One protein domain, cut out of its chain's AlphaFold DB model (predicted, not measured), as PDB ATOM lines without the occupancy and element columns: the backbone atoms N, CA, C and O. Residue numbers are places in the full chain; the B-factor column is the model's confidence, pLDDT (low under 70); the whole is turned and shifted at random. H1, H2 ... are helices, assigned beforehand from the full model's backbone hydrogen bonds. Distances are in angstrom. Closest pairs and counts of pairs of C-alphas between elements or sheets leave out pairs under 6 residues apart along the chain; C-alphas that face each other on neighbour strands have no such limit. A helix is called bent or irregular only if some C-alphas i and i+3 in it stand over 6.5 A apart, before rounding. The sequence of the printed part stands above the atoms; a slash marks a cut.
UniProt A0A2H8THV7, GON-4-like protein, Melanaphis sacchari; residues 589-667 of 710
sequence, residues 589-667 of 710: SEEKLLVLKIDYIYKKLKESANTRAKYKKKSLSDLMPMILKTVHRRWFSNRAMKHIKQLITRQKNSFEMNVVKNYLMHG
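What this domain is: This is residues 589 to 667 of the 710 residues of the protein "GON-4-like protein" of Melanaphis sacchari (UniProt A0A2H8THV7). One long helix, H1, runs along the length of the model, and three shorter helices pack over one side of it: H2 crosses the middle part of H1, H4 lies near the end of H1 where the printed part begins, and H3 bridges H2 and H4 on the side away from H1. H2 and H3 spread like a V from the tight link that joins them, and the contacts go round in a ring from H1 to H2, H3, H4 and back to H1, while a long loop of residues 608 to 619 swings out beyond the other end of H1. The printed part has 79 residues with four named helices, in the order H1, H2, H3, H4, and no named strand; the class is all helix. The whole is compact, with a radius of gyration of the C-alphas of 12.6 A, and the C-alphas span 35 by 29 by 19 A along their three main axes.

Where its parts are: H1, the longest helix, holds residues 589 to 607 and measures 27.3 A from first to last C-alpha; it begins at C-alpha 589, at (91.666, 133.661, 72.941), and ends at C-alpha 607, at (114.085, 148.701, 76.931). H2 holds residues 620 to 635 and measures 19.4 A. It is irregular, with C-alphas 622 and 625 standing 7.2 A apart, and it has a kink of 40 degrees near residue 627. H3 holds residues 641 to 652 and measures 16.8 A. H4 holds residues 659 to 666, measures 10.4 A, and ends at C-alpha 666, at (98.689, 150.151, 65.008).

How they stand to each other: H1 touches H2 and H4. It touches H2 with residues 594 to 602 alone, and the closest C-alphas of the two are those of Ile 598 and Ile 627, 6.2 A apart; Ile 627 is also where H2 has its kink. H1 and H2 run opposite ways at a steep tilt of 60 degrees. H1 touches H4 with residues 591 to 595 alone, the closest C-alphas being those of Val 595 and Val 660 at 6.1 A. H1 and H4 run the same way at a shallow tilt of 34.8 degrees, only just short of steep. H3 touches H2 with residues 641 to 645 alone, and H2 touches H3 with residues 628 to 632 alone; the closest C-alphas are those of His 632 and Met 641, 6.5 A apart, and the two helices run opposite ways at a steep tilt of 47 degrees. H3 touches H4 with residues 648 to 652 alone, and the closest C-alphas, those of Lys 652 and Lys 661, are 4.9 A apart. H3 and H4 run the same way at a steep tilt of 61 degrees. The helix packing is mostly crossed: of these four touching pairs, 1 is at a shallow tilt. H1 and H3 are near each other, with 7 pairs of C-alphas within 10 A, while H2 and H4 are apart, but only just, with their closest C-alphas at 8.1 A. In H1, H3 and H4 every O i to N i+4 pair is within hydrogen-bond range; in H2 it is 10 of 12.

The domain as a whole: The two C-alphas farthest apart are those of Asn 610 and Phe 655, at 37.3 A, and the first and last printed C-alphas, of Ser 589 and Gly 667, are 18.2 A apart. The printed part has no cut. The link from H1 to H2 is long, with 12 residues whose C-alphas lie 12 to 20 A from the mean of all C-alphas; the link from H2 to H3 is tight, with 5 residues, and the link from H3 to H4 is short, with 6. The mean pLDDT of the printed part is 80.2, and 10 residues, 609 to 618, are under 70.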
ATOM      1  N   SER A 589      91.045 133.388  71.636       77.31
ATOM      2  CA  SER A 589      91.666 133.661  72.941       77.31
ATOM      3  C   SER A 589      93.177 133.398  72.954       77.31
ATOM      4  O   SER A 589      93.922 134.136  73.597       77.31
ATOM      5  N   GLU A 590      93.644 132.374  72.233       83.81
ATOM      6  CA  GLU A 590      95.074 132.101  72.061       83.81
ATOM      7  C   GLU A 590      95.735 133.144  71.149       83.81
ATOM      8  O   GLU A 590      96.879 133.506  71.395       83.81
ATOM      9  N   GLU A 591      95.025 133.683  70.151       85.38
ATOM     10  CA  GLU A 591      95.520 134.802  69.332       85.38
ATOM     11  C   GLU A 591      95.708 136.078  70.164       85.38
ATOM     12  O   GLU A 591      96.746 136.734  70.058       85.38
ATOM     13  N   LYS A 592      94.752 136.401  71.050       84.50
ATOM     14  CA  LYS A 592      94.905 137.510  72.011       84.50
ATOM     15  C   LYS A 592      96.094 137.282  72.948       84.50
ATOM     16  O   LYS A 592      96.900 138.191  73.143       84.50
ATOM     17  N   LEU A 593      96.256 136.066  73.478       86.50
ATOM     18  CA  LEU A 593      97.406 135.713  74.318       86.50
ATOM     19  C   LEU A 593      98.736 135.805  73.551       86.50
ATOM     20  O   LEU A 593      99.714 136.323  74.088       86.50
ATOM     21  N   LEU A 594      98.773 135.347  72.298       87.88
ATOM     22  CA  LEU A 594      99.938 135.429  71.417       87.88
ATOM     23  C   LEU A 594     100.369 136.888  71.219       87.88
ATOM     24  O   LEU A 594     101.546 137.194  71.399       87.88
ATOM     25  N   VAL A 595      99.426 137.794  70.936       88.94
ATOM     26  CA  VAL A 595      99.683 139.242  70.826       88.94
ATOM     27  C   VAL A 595     100.224 139.822  72.137       88.94
ATOM     28  O   VAL A 595     101.264 140.475  72.120       88.94
ATOM     29  N   LEU A 596      99.595 139.518  73.278       88.25
ATOM     30  CA  LEU A 596     100.058 139.970  74.598       88.25
ATOM     31  C   LEU A 596     101.491 139.505  74.915       88.25
ATOM     32  O   LEU A 596     102.277 140.259  75.487       88.25
ATOM     33  N   LYS A 597     101.860 138.270  74.546       89.50
ATOM     34  CA  LYS A 597     103.225 137.750  74.755       89.50
ATOM     35  C   LYS A 597     104.236 138.303  73.750       89.50
ATOM     36  O   LYS A 597     105.396 138.468  74.121       89.50
ATOM     37  N   ILE A 598     103.821 138.621  72.523       89.19
ATOM     38  CA  ILE A 598     104.658 139.336  71.546       89.19
ATOM     39  C   ILE A 598     104.987 140.740  72.069       89.19
ATOM     40  O   ILE A 598     106.161 141.100  72.097       89.19
ATOM     41  N   ASP A 599     103.989 141.497  72.536       88.62
ATOM     42  CA  ASP A 599     104.173 142.854  73.073       88.62
ATOM     43  C   ASP A 599     105.039 142.884  74.338       88.62
ATOM     44  O   ASP A 599     105.995 143.653  74.406       88.62
ATOM     45  N   TYR A 600     104.776 141.992  75.298       88.88
ATOM     46  CA  TYR A 600     105.576 141.885  76.523       88.88
ATOM     47  C   TYR A 600     107.073 141.690  76.232       88.88
ATOM     48  O   TYR A 600     107.925 142.341  76.839       88.88
ATOM     49  N   ILE A 601     107.411 140.814  75.279       86.25
ATOM     50  CA  ILE A 601     108.809 140.583  74.897       86.25
ATOM     51  C   ILE A 601     109.342 141.748  74.057       86.25
ATOM     52  O   ILE A 601     110.493 142.130  74.237       86.25
ATOM     53  N   TYR A 602     108.534 142.339  73.173       86.75
ATOM     54  CA  TYR A 602     108.946 143.498  72.377       86.75
ATOM     55  C   TYR A 602     109.314 144.704  73.252       86.75
ATOM     56  O   TYR A 602     110.369 145.297  73.031       86.75
ATOM     57  N   LYS A 603     108.512 145.019  74.277       85.94
ATOM     58  CA  LYS A 603     108.805 146.070  75.268       85.94
ATOM     59  C   LYS A 603     110.114 145.799  76.004       85.94
ATOM     60  O   LYS A 603     111.052 146.579  75.855       85.94
ATOM     61  N   LYS A 604     110.245 144.614  76.616       85.38
ATOM     62  CA  LYS A 604     111.473 144.208  77.319       85.38
ATOM     63  C   LYS A 604     112.728 144.264  76.429       85.38
ATOM     64  O   LYS A 604     113.798 144.624  76.905       85.38
ATOM     65  N   LEU A 605     112.609 143.930  75.140       79.50
ATOM     66  CA  LEU A 605     113.713 144.024  74.173       79.50
ATOM     67  C   LEU A 605     114.015 145.458  73.717       79.50
ATOM     68  O   LEU A 605     115.158 145.763  73.385       79.50
ATOM     69  N   LYS A 606     113.008 146.334  73.663       78.75
ATOM     70  CA  LYS A 606     113.174 147.750  73.310       78.75
ATOM     71  C   LYS A 606     113.881 148.518  74.433       78.75
ATOM     72  O   LYS A 606     114.733 149.360  74.132       78.75
ATOM     73  N   GLU A 607     113.517 148.195  75.674       78.00
ATOM     74  CA  GLU A 607     114.085 148.701  76.931       78.00
ATOM     75  C   GLU A 607     115.524 148.201  77.149       78.00
ATOM     76  O   GLU A 607     116.397 148.995  77.484       78.00
ATOM     77  N   SER A 608     115.820 146.923  76.875       70.00
ATOM     78  CA  SER A 608     117.187 146.399  76.999       70.00
ATOM     79  C   SER A 608     118.157 147.031  75.987       70.00
ATOM     80  O   SER A 608     117.929 146.961  74.776       70.00
ATOM     81  N   ALA A 609     119.279 147.580  76.461       56.84
ATOM     82  CA  ALA A 609     120.318 148.167  75.606       56.84
ATOM     83  C   ALA A 609     121.089 147.123  74.764       56.84
ATOM     84  O   ALA A 609     121.505 147.410  73.642       56.84
ATOM     85  N   ASN A 610     121.206 145.883  75.255       57.09
ATOM     86  CA  ASN A 610     122.136 144.862  74.741       57.09
ATOM     87  C   ASN A 610     121.594 143.992  73.583       57.09
ATOM     88  O   ASN A 610     122.005 142.839  73.404       57.09
ATOM     89  N   THR A 611     120.666 144.493  72.758       55.88
ATOM     90  CA  THR A 611     120.187 143.732  71.589       55.88
ATOM     91  C   THR A 611     121.267 143.650  70.507       55.88
ATOM     92  O   THR A 611     121.455 144.598  69.747       55.88
ATOM     93  N   ARG A 612     121.953 142.493  70.442       57.50
ATOM     94  CA  ARG A 612     123.029 142.125  69.492       57.50
ATOM     95  C   ARG A 612     122.950 142.864  68.147       57.50
ATOM     96  O   ARG A 612     121.917 142.823  67.474       57.50
ATOM     97  N   ALA A 613     124.092 143.390  67.695       53.41
ATOM     98  CA  ALA A 613     124.281 144.275  66.534       53.41
ATOM     99  C   ALA A 613     123.749 143.793  65.158       53.41
ATOM    100  O   ALA A 613     123.875 144.513  64.170       53.41
ATOM    101  N   LYS A 614     123.124 142.611  65.071       56.88
ATOM    102  CA  LYS A 614     122.419 142.104  63.884       56.88
ATOM    103  C   LYS A 614     121.023 142.728  63.687       56.88
ATOM    104  O   LYS A 614     120.484 142.643  62.590       56.88
ATOM    105  N   TYR A 615     120.460 143.382  64.711       58.16
ATOM    106  CA  TYR A 615     119.126 144.008  64.680       58.16
ATOM    107  C   TYR A 615     119.179 145.518  64.994       58.16
ATOM    108  O   TYR A 615     118.439 146.012  65.840       58.16
ATOM    109  N   LYS A 616     120.072 146.270  64.324       54.44
ATOM    110  CA  LYS A 616     120.325 147.708  64.602       54.44
ATOM    111  C   LYS A 616     119.079 148.606  64.530       54.44
ATOM    112  O   LYS A 616     119.040 149.649  65.173       54.44
ATOM    113  N   LYS A 617     118.055 148.217  63.767       59.16
ATOM    114  CA  LYS A 617     116.740 148.866  63.791       59.16
ATOM    115  C   LYS A 617     115.888 148.180  64.861       59.16
ATOM    116  O   LYS A 617     115.495 147.031  64.682       59.16
ATOM    117  N   LYS A 618     115.536 148.896  65.940       67.19
ATOM    118  CA  LYS A 618     114.603 148.438  67.001       67.19
ATOM    119  C   LYS A 618     113.141 148.304  66.508       67.19
ATOM    120  O   LYS A 618     112.205 148.541  67.268       67.19
ATOM    121  N   SER A 619     112.920 147.991  65.228       74.88
ATOM    122  CA  SER A 619     111.580 147.838  64.663       74.88
ATOM    123  C   SER A 619     110.969 146.505  65.098       74.88
ATOM    124  O   SER A 619     111.667 145.498  65.250       74.88
ATOM    125  N   LEU A 620     109.643 146.478  65.261       78.25
ATOM    126  CA  LEU A 620     108.926 145.246  65.588       78.25
ATOM    127  C   LEU A 620     109.223 144.147  64.556       78.25
ATOM    128  O   LEU A 620     109.498 143.017  64.942       78.25
ATOM    129  N   SER A 621     109.234 144.490  63.261       78.44
ATOM    130  CA  SER A 621     109.446 143.544  62.155       78.44
ATOM    131  C   SER A 621     110.808 142.848  62.212       78.44
ATOM    132  O   SER A 621     110.878 141.642  61.970       78.44
ATOM    133  N   ASP A 622     111.869 143.576  62.565       78.31
ATOM    134  CA  ASP A 622     113.230 143.029  62.643       78.31
ATOM    135  C   ASP A 622     113.390 142.095  63.855       78.31
ATOM    136  O   ASP A 622     114.053 141.060  63.770       78.31
ATOM    137  N   LEU A 623     112.720 142.416  64.968       82.19
ATOM    138  CA  LEU A 623     112.736 141.614  66.194       82.19
ATOM    139  C   LEU A 623     111.744 140.434  66.173       82.19
ATOM    140  O   LEU A 623     111.933 139.478  66.935       82.19
ATOM    141  N   MET A 624     110.729 140.434  65.293       84.56
ATOM    142  CA  MET A 624     109.707 139.372  65.206       84.56
ATOM    143  C   MET A 624     110.281 137.942  65.201       84.56
ATOM    144  O   MET A 624     109.757 137.113  65.944       84.56
ATOM    145  N   PRO A 625     111.341 137.587  64.442       85.81
ATOM    146  CA  PRO A 625     111.876 136.222  64.449       85.81
ATOM    147  C   PRO A 625     112.389 135.779  65.829       85.81
ATOM    148  O   PRO A 625     112.188 134.627  66.221       85.81
ATOM    149  N   MET A 626     113.015 136.693  66.579       83.06
ATOM    150  CA  MET A 626     113.548 136.437  67.920       83.06
ATOM    151  C   MET A 626     112.439 136.416  68.977       83.06
ATOM    152  O   MET A 626     112.418 135.526  69.837       83.06
ATOM    153  N   ILE A 627     111.477 137.339  68.871       87.81
ATOM    154  CA  ILE A 627     110.279 137.361  69.715       87.81
ATOM    155  C   ILE A 627     109.531 136.039  69.553       87.81
ATOM    156  O   ILE A 627     109.306 135.350  70.541       87.81
ATOM    157  N   LEU A 628     109.236 135.611  68.321       88.75
ATOM    158  CA  LEU A 628     108.516 134.361  68.073       88.75
ATOM    159  C   LEU A 628     109.285 133.124  68.534       88.75
ATOM    160  O   LEU A 628     108.660 132.238  69.113       88.75
ATOM    161  N   LYS A 629     110.619 133.068  68.375       88.19
ATOM    162  CA  LYS A 629     111.446 131.995  68.965       88.19
ATOM    163  C   LYS A 629     111.271 131.919  70.486       88.19
ATOM    164  O   LYS A 629     111.157 130.825  71.036       88.19
ATOM    165  N   THR A 630     111.188 133.068  71.151       86.94
ATOM    166  CA  THR A 630     111.018 133.147  72.609       86.94
ATOM    167  C   THR A 630     109.582 132.843  73.049       86.94
ATOM    168  O   THR A 630     109.395 132.092  74.006       86.94
ATOM    169  N   VAL A 631     108.570 133.360  72.338       88.88
ATOM    170  CA  VAL A 631     107.146 133.107  72.622       88.88
ATOM    171  C   VAL A 631     106.805 131.630  72.429       88.88
ATOM    172  O   VAL A 631     106.174 131.030  73.297       88.88
ATOM    173  N   HIS A 632     107.263 131.028  71.327       90.62
ATOM    174  CA  HIS A 632     107.084 129.603  71.042       90.62
ATOM    175  C   HIS A 632     107.658 128.733  72.159       90.62
ATOM    176  O   HIS A 632     106.905 127.986  72.777       90.62
ATOM    177  N   ARG A 633     108.950 128.897  72.477       86.75
ATOM    178  CA  ARG A 633     109.641 128.084  73.489       86.75
ATOM    179  C   ARG A 633     108.990 128.156  74.875       86.75
ATOM    180  O   ARG A 633     109.025 127.169  75.594       86.75
ATOM    181  N   ARG A 634     108.431 129.312  75.262       87.06
ATOM    182  CA  ARG A 634     107.896 129.550  76.617       87.06
ATOM    183  C   ARG A 634     106.386 129.344  76.779       87.06
ATOM    184  O   ARG A 634     105.964 129.054  77.890       87.06
ATOM    185  N   TRP A 635     105.575 129.516  75.730       85.25
ATOM    186  CA  TRP A 635     104.103 129.467  75.844       85.25
ATOM    187  C   TRP A 635     103.396 128.587  74.806       85.25
ATOM    188  O   TRP A 635     102.208 128.320  74.964       85.25
ATOM    189  N   PHE A 636     104.083 128.121  73.759       84.19
ATOM    190  CA  PHE A 636     103.475 127.313  72.692       84.19
ATOM    191  C   PHE A 636     104.372 126.139  72.254       84.19
ATOM    192  O   PHE A 636     104.346 125.742  71.089       84.19
ATOM    193  N   SER A 637     105.158 125.578  73.180       82.31
ATOM    194  CA  SER A 637     106.088 124.460  72.949       82.31
ATOM    195  C   SER A 637     105.407 123.248  72.303       82.31
ATOM    196  O   SER A 637     105.935 122.687  71.347       82.31
ATOM    197  N   ASN A 638     104.183 122.934  72.739       79.19
ATOM    198  CA  ASN A 638     103.338 121.840  72.237       79.19
ATOM    199  C   ASN A 638     102.872 122.017  70.774       79.19
ATOM    200  O   ASN A 638     102.107 121.204  70.257       79.19
ATOM    201  N   ARG A 639     103.262 123.104  70.095       81.50
ATOM    202  CA  ARG A 639     102.906 123.406  68.703       81.50
ATOM    203  C   ARG A 639     104.184 123.584  67.889       81.50
ATOM    204  O   ARG A 639     105.145 124.186  68.352       81.50
ATOM    205  N   ALA A 640     104.202 123.139  66.634       84.12
ATOM    206  CA  ALA A 640     105.358 123.390  65.775       84.12
ATOM    207  C   ALA A 640     105.491 124.891  65.442       84.12
ATOM    208  O   ALA A 640     104.527 125.522  65.001       84.12
ATOM    209  N   MET A 641     106.706 125.442  65.554       85.56
ATOM    210  CA  MET A 641     107.050 126.837  65.212       85.56
ATOM    211  C   MET A 641     106.494 127.282  63.844       85.56
ATOM    212  O   MET A 641     106.015 128.408  63.691       85.56
ATOM    213  N   LYS A 642     106.518 126.381  62.849       85.06
ATOM    214  CA  LYS A 642     105.947 126.607  61.511       85.06
ATOM    215  C   LYS A 642     104.481 127.054  61.555       85.06
ATOM    216  O   LYS A 642     104.124 127.971  60.823       85.06
ATOM    217  N   HIS A 643     103.658 126.492  62.442       82.62
ATOM    218  CA  HIS A 643     102.229 126.809  62.527       82.62
ATOM    219  C   HIS A 643     101.989 128.218  63.088       82.62
ATOM    220  O   HIS A 643     101.119 128.925  62.593       82.62
ATOM    221  N   ILE A 644     102.792 128.663  64.063       84.50
ATOM    222  CA  ILE A 644     102.694 130.022  64.631       84.50
ATOM    223  C   ILE A 644     103.125 131.062  63.590       84.50
ATOM    224  O   ILE A 644     102.437 132.061  63.389       84.50
ATOM    225  N   LYS A 645     104.224 130.804  62.864       86.06
ATOM    226  CA  LYS A 645     104.661 131.665  61.753       86.06
ATOM    227  C   LYS A 645     103.596 131.754  60.652       86.06
ATOM    228  O   LYS A 645     103.268 132.856  60.228       86.06
ATOM    229  N   GLN A 646     103.028 130.616  60.241       85.25
ATOM    230  CA  GLN A 646     101.945 130.550  59.251       85.25
ATOM    231  C   GLN A 646     100.665 131.250  59.724       85.25
ATOM    232  O   GLN A 646      99.999 131.887  58.915       85.25
ATOM    233  N   LEU A 647     100.318 131.161  61.012       83.81
ATOM    234  CA  LEU A 647      99.194 131.909  61.573       83.81
ATOM    235  C   LEU A 647      99.435 133.413  61.433       83.81
ATOM    236  O   LEU A 647      98.582 134.117  60.912       83.81
ATOM    237  N   ILE A 648     100.604 133.903  61.844       85.38
ATOM    238  CA  ILE A 648     100.903 135.340  61.831       85.38
ATOM    239  C   ILE A 648     100.937 135.894  60.403       85.38
ATOM    240  O   ILE A 648     100.402 136.976  60.171       85.38
ATOM    241  N   THR A 649     101.494 135.164  59.429       85.31
ATOM    242  CA  THR A 649     101.461 135.603  58.023       85.31
ATOM    243  C   THR A 649     100.046 135.578  57.446       85.31
ATOM    244  O   THR A 649      99.648 136.548  56.803       85.31
ATOM    245  N   ARG A 650      99.248 134.537  57.727       84.69
ATOM    246  CA  ARG A 650      97.824 134.483  57.343       84.69
ATOM    247  C   ARG A 650      97.024 135.625  57.966       84.69
ATOM    248  O   ARG A 650      96.285 136.292  57.257       84.69
ATOM    249  N   GLN A 651      97.206 135.889  59.259       83.19
ATOM    250  CA  GLN A 651      96.475 136.936  59.972       83.19
ATOM    251  C   GLN A 651      96.889 138.346  59.534       83.19
ATOM    252  O   GLN A 651      96.026 139.208  59.380       83.19
ATOM    253  N   LYS A 652      98.178 138.580  59.250       83.00
ATOM    254  CA  LYS A 652      98.661 139.835  58.645       83.00
ATOM    255  C   LYS A 652      98.011 140.092  57.278       83.00
ATOM    256  O   LYS A 652      97.627 141.224  56.992       83.00
ATOM    257  N   ASN A 653      97.864 139.038  56.474       83.50
ATOM    258  CA  ASN A 653      97.333 139.094  55.110       83.50
ATOM    259  C   ASN A 653      95.806 138.891  55.027       83.50
ATOM    260  O   ASN A 653      95.258 138.870  53.928       83.50
ATOM    261  N   SER A 654      95.116 138.732  56.162       83.56
ATOM    262  CA  SER A 654      93.655 138.609  56.217       83.56
ATOM    263  C   SER A 654      92.989 139.851  55.625       83.56
ATOM    264  O   SER A 654      93.490 140.962  55.805       83.56
ATOM    265  N   PHE A 655      91.848 139.692  54.951       74.94
ATOM    266  CA  PHE A 655      91.036 140.828  54.507       74.94
ATOM    267  C   PHE A 655      90.489 141.597  55.722       74.94
ATOM    268  O   PHE A 655      90.697 142.806  55.853       74.94
ATOM    269  N   GLU A 656      89.904 140.869  56.675       78.00
ATOM    270  CA  GLU A 656      89.342 141.412  57.912       78.00
ATOM    271  C   GLU A 656      90.415 141.915  58.895       78.00
ATOM    272  O   GLU A 656      91.580 141.500  58.875       78.00
ATOM    273  N   MET A 657      90.022 142.846  59.770       75.75
ATOM    274  CA  MET A 657      90.891 143.379  60.818       75.75
ATOM    275  C   MET A 657      90.864 142.470  62.049       75.75
ATOM    276  O   MET A 657      89.972 142.564  62.886       75.75
ATOM    277  N   ASN A 658      91.881 141.618  62.166       80.12
ATOM    278  CA  ASN A 658      92.023 140.657  63.259       80.12
ATOM    279  C   ASN A 658      93.000 141.173  64.328       80.12
ATOM    280  O   ASN A 658      93.843 142.017  64.029       80.12
ATOM    281  N   VAL A 659      92.940 140.658  65.564       80.62
ATOM    282  CA  VAL A 659      93.733 141.176  66.708       80.62
ATOM    283  C   VAL A 659      95.234 141.246  66.390       80.62
ATOM    284  O   VAL A 659      95.884 142.255  66.653       80.62
ATOM    285  N   VAL A 660      95.773 140.199  65.754       82.50
ATOM    286  CA  VAL A 660      97.179 140.139  65.315       82.50
ATOM    287  C   VAL A 660      97.489 141.233  64.286       82.50
ATOM    288  O   VAL A 660      98.511 141.903  64.397       82.50
ATOM    289  N   LYS A 661      96.604 141.454  63.306       83.44
ATOM    290  CA  LYS A 661      96.754 142.496  62.277       83.44
ATOM    291  C   LYS A 661      96.664 143.896  62.890       83.44
ATOM    292  O   LYS A 661      97.491 144.744  62.578       83.44
ATOM    293  N   ASN A 662      95.720 144.117  63.805       83.81
ATOM    294  CA  ASN A 662      95.523 145.393  64.488       83.81
ATOM    295  C   ASN A 662      96.749 145.779  65.332       83.81
ATOM    296  O   ASN A 662      97.237 146.904  65.235       83.81
ATOM    297  N   TYR A 663      97.316 144.821  66.075       84.38
ATOM    298  CA  TYR A 663      98.560 145.033  66.814       84.38
ATOM    299  C   TYR A 663      99.756 145.294  65.882       84.38
ATOM    300  O   TYR A 663     100.488 146.259  66.087       84.38
ATOM    301  N   LEU A 664      99.938 144.491  64.825       82.94
ATOM    302  CA  LEU A 664     101.053 144.665  63.882       82.94
ATOM    303  C   LEU A 664     100.993 145.982  63.086       82.94
ATOM    304  O   LEU A 664     102.043 146.467  62.673       82.94
ATOM    305  N   MET A 665      99.799 146.541  62.859       79.81
ATOM    306  CA  MET A 665      99.605 147.785  62.098       79.81
ATOM    307  C   MET A 665      99.557 149.043  62.975       79.81
ATOM    308  O   MET A 665     100.053 150.085  62.556       79.81
ATOM    309  N   HIS A 666      98.963 148.972  64.170       76.31
ATOM    310  CA  HIS A 666      98.689 150.151  65.008       76.31
ATOM    311  C   HIS A 666      99.347 150.106  66.395       76.31
ATOM    312  O   HIS A 666      99.184 151.051  67.165       76.31
ATOM    313  N   GLY A 667     100.010 149.005  66.770       76.69
ATOM    314  CA  GLY A 667     100.542 148.789  68.123       76.69
ATOM    315  C   GLY A 667      99.471 148.672  69.217       76.69
ATOM    316  O   GLY A 667      99.801 148.592  70.397       76.69
TER     317      GLY A 667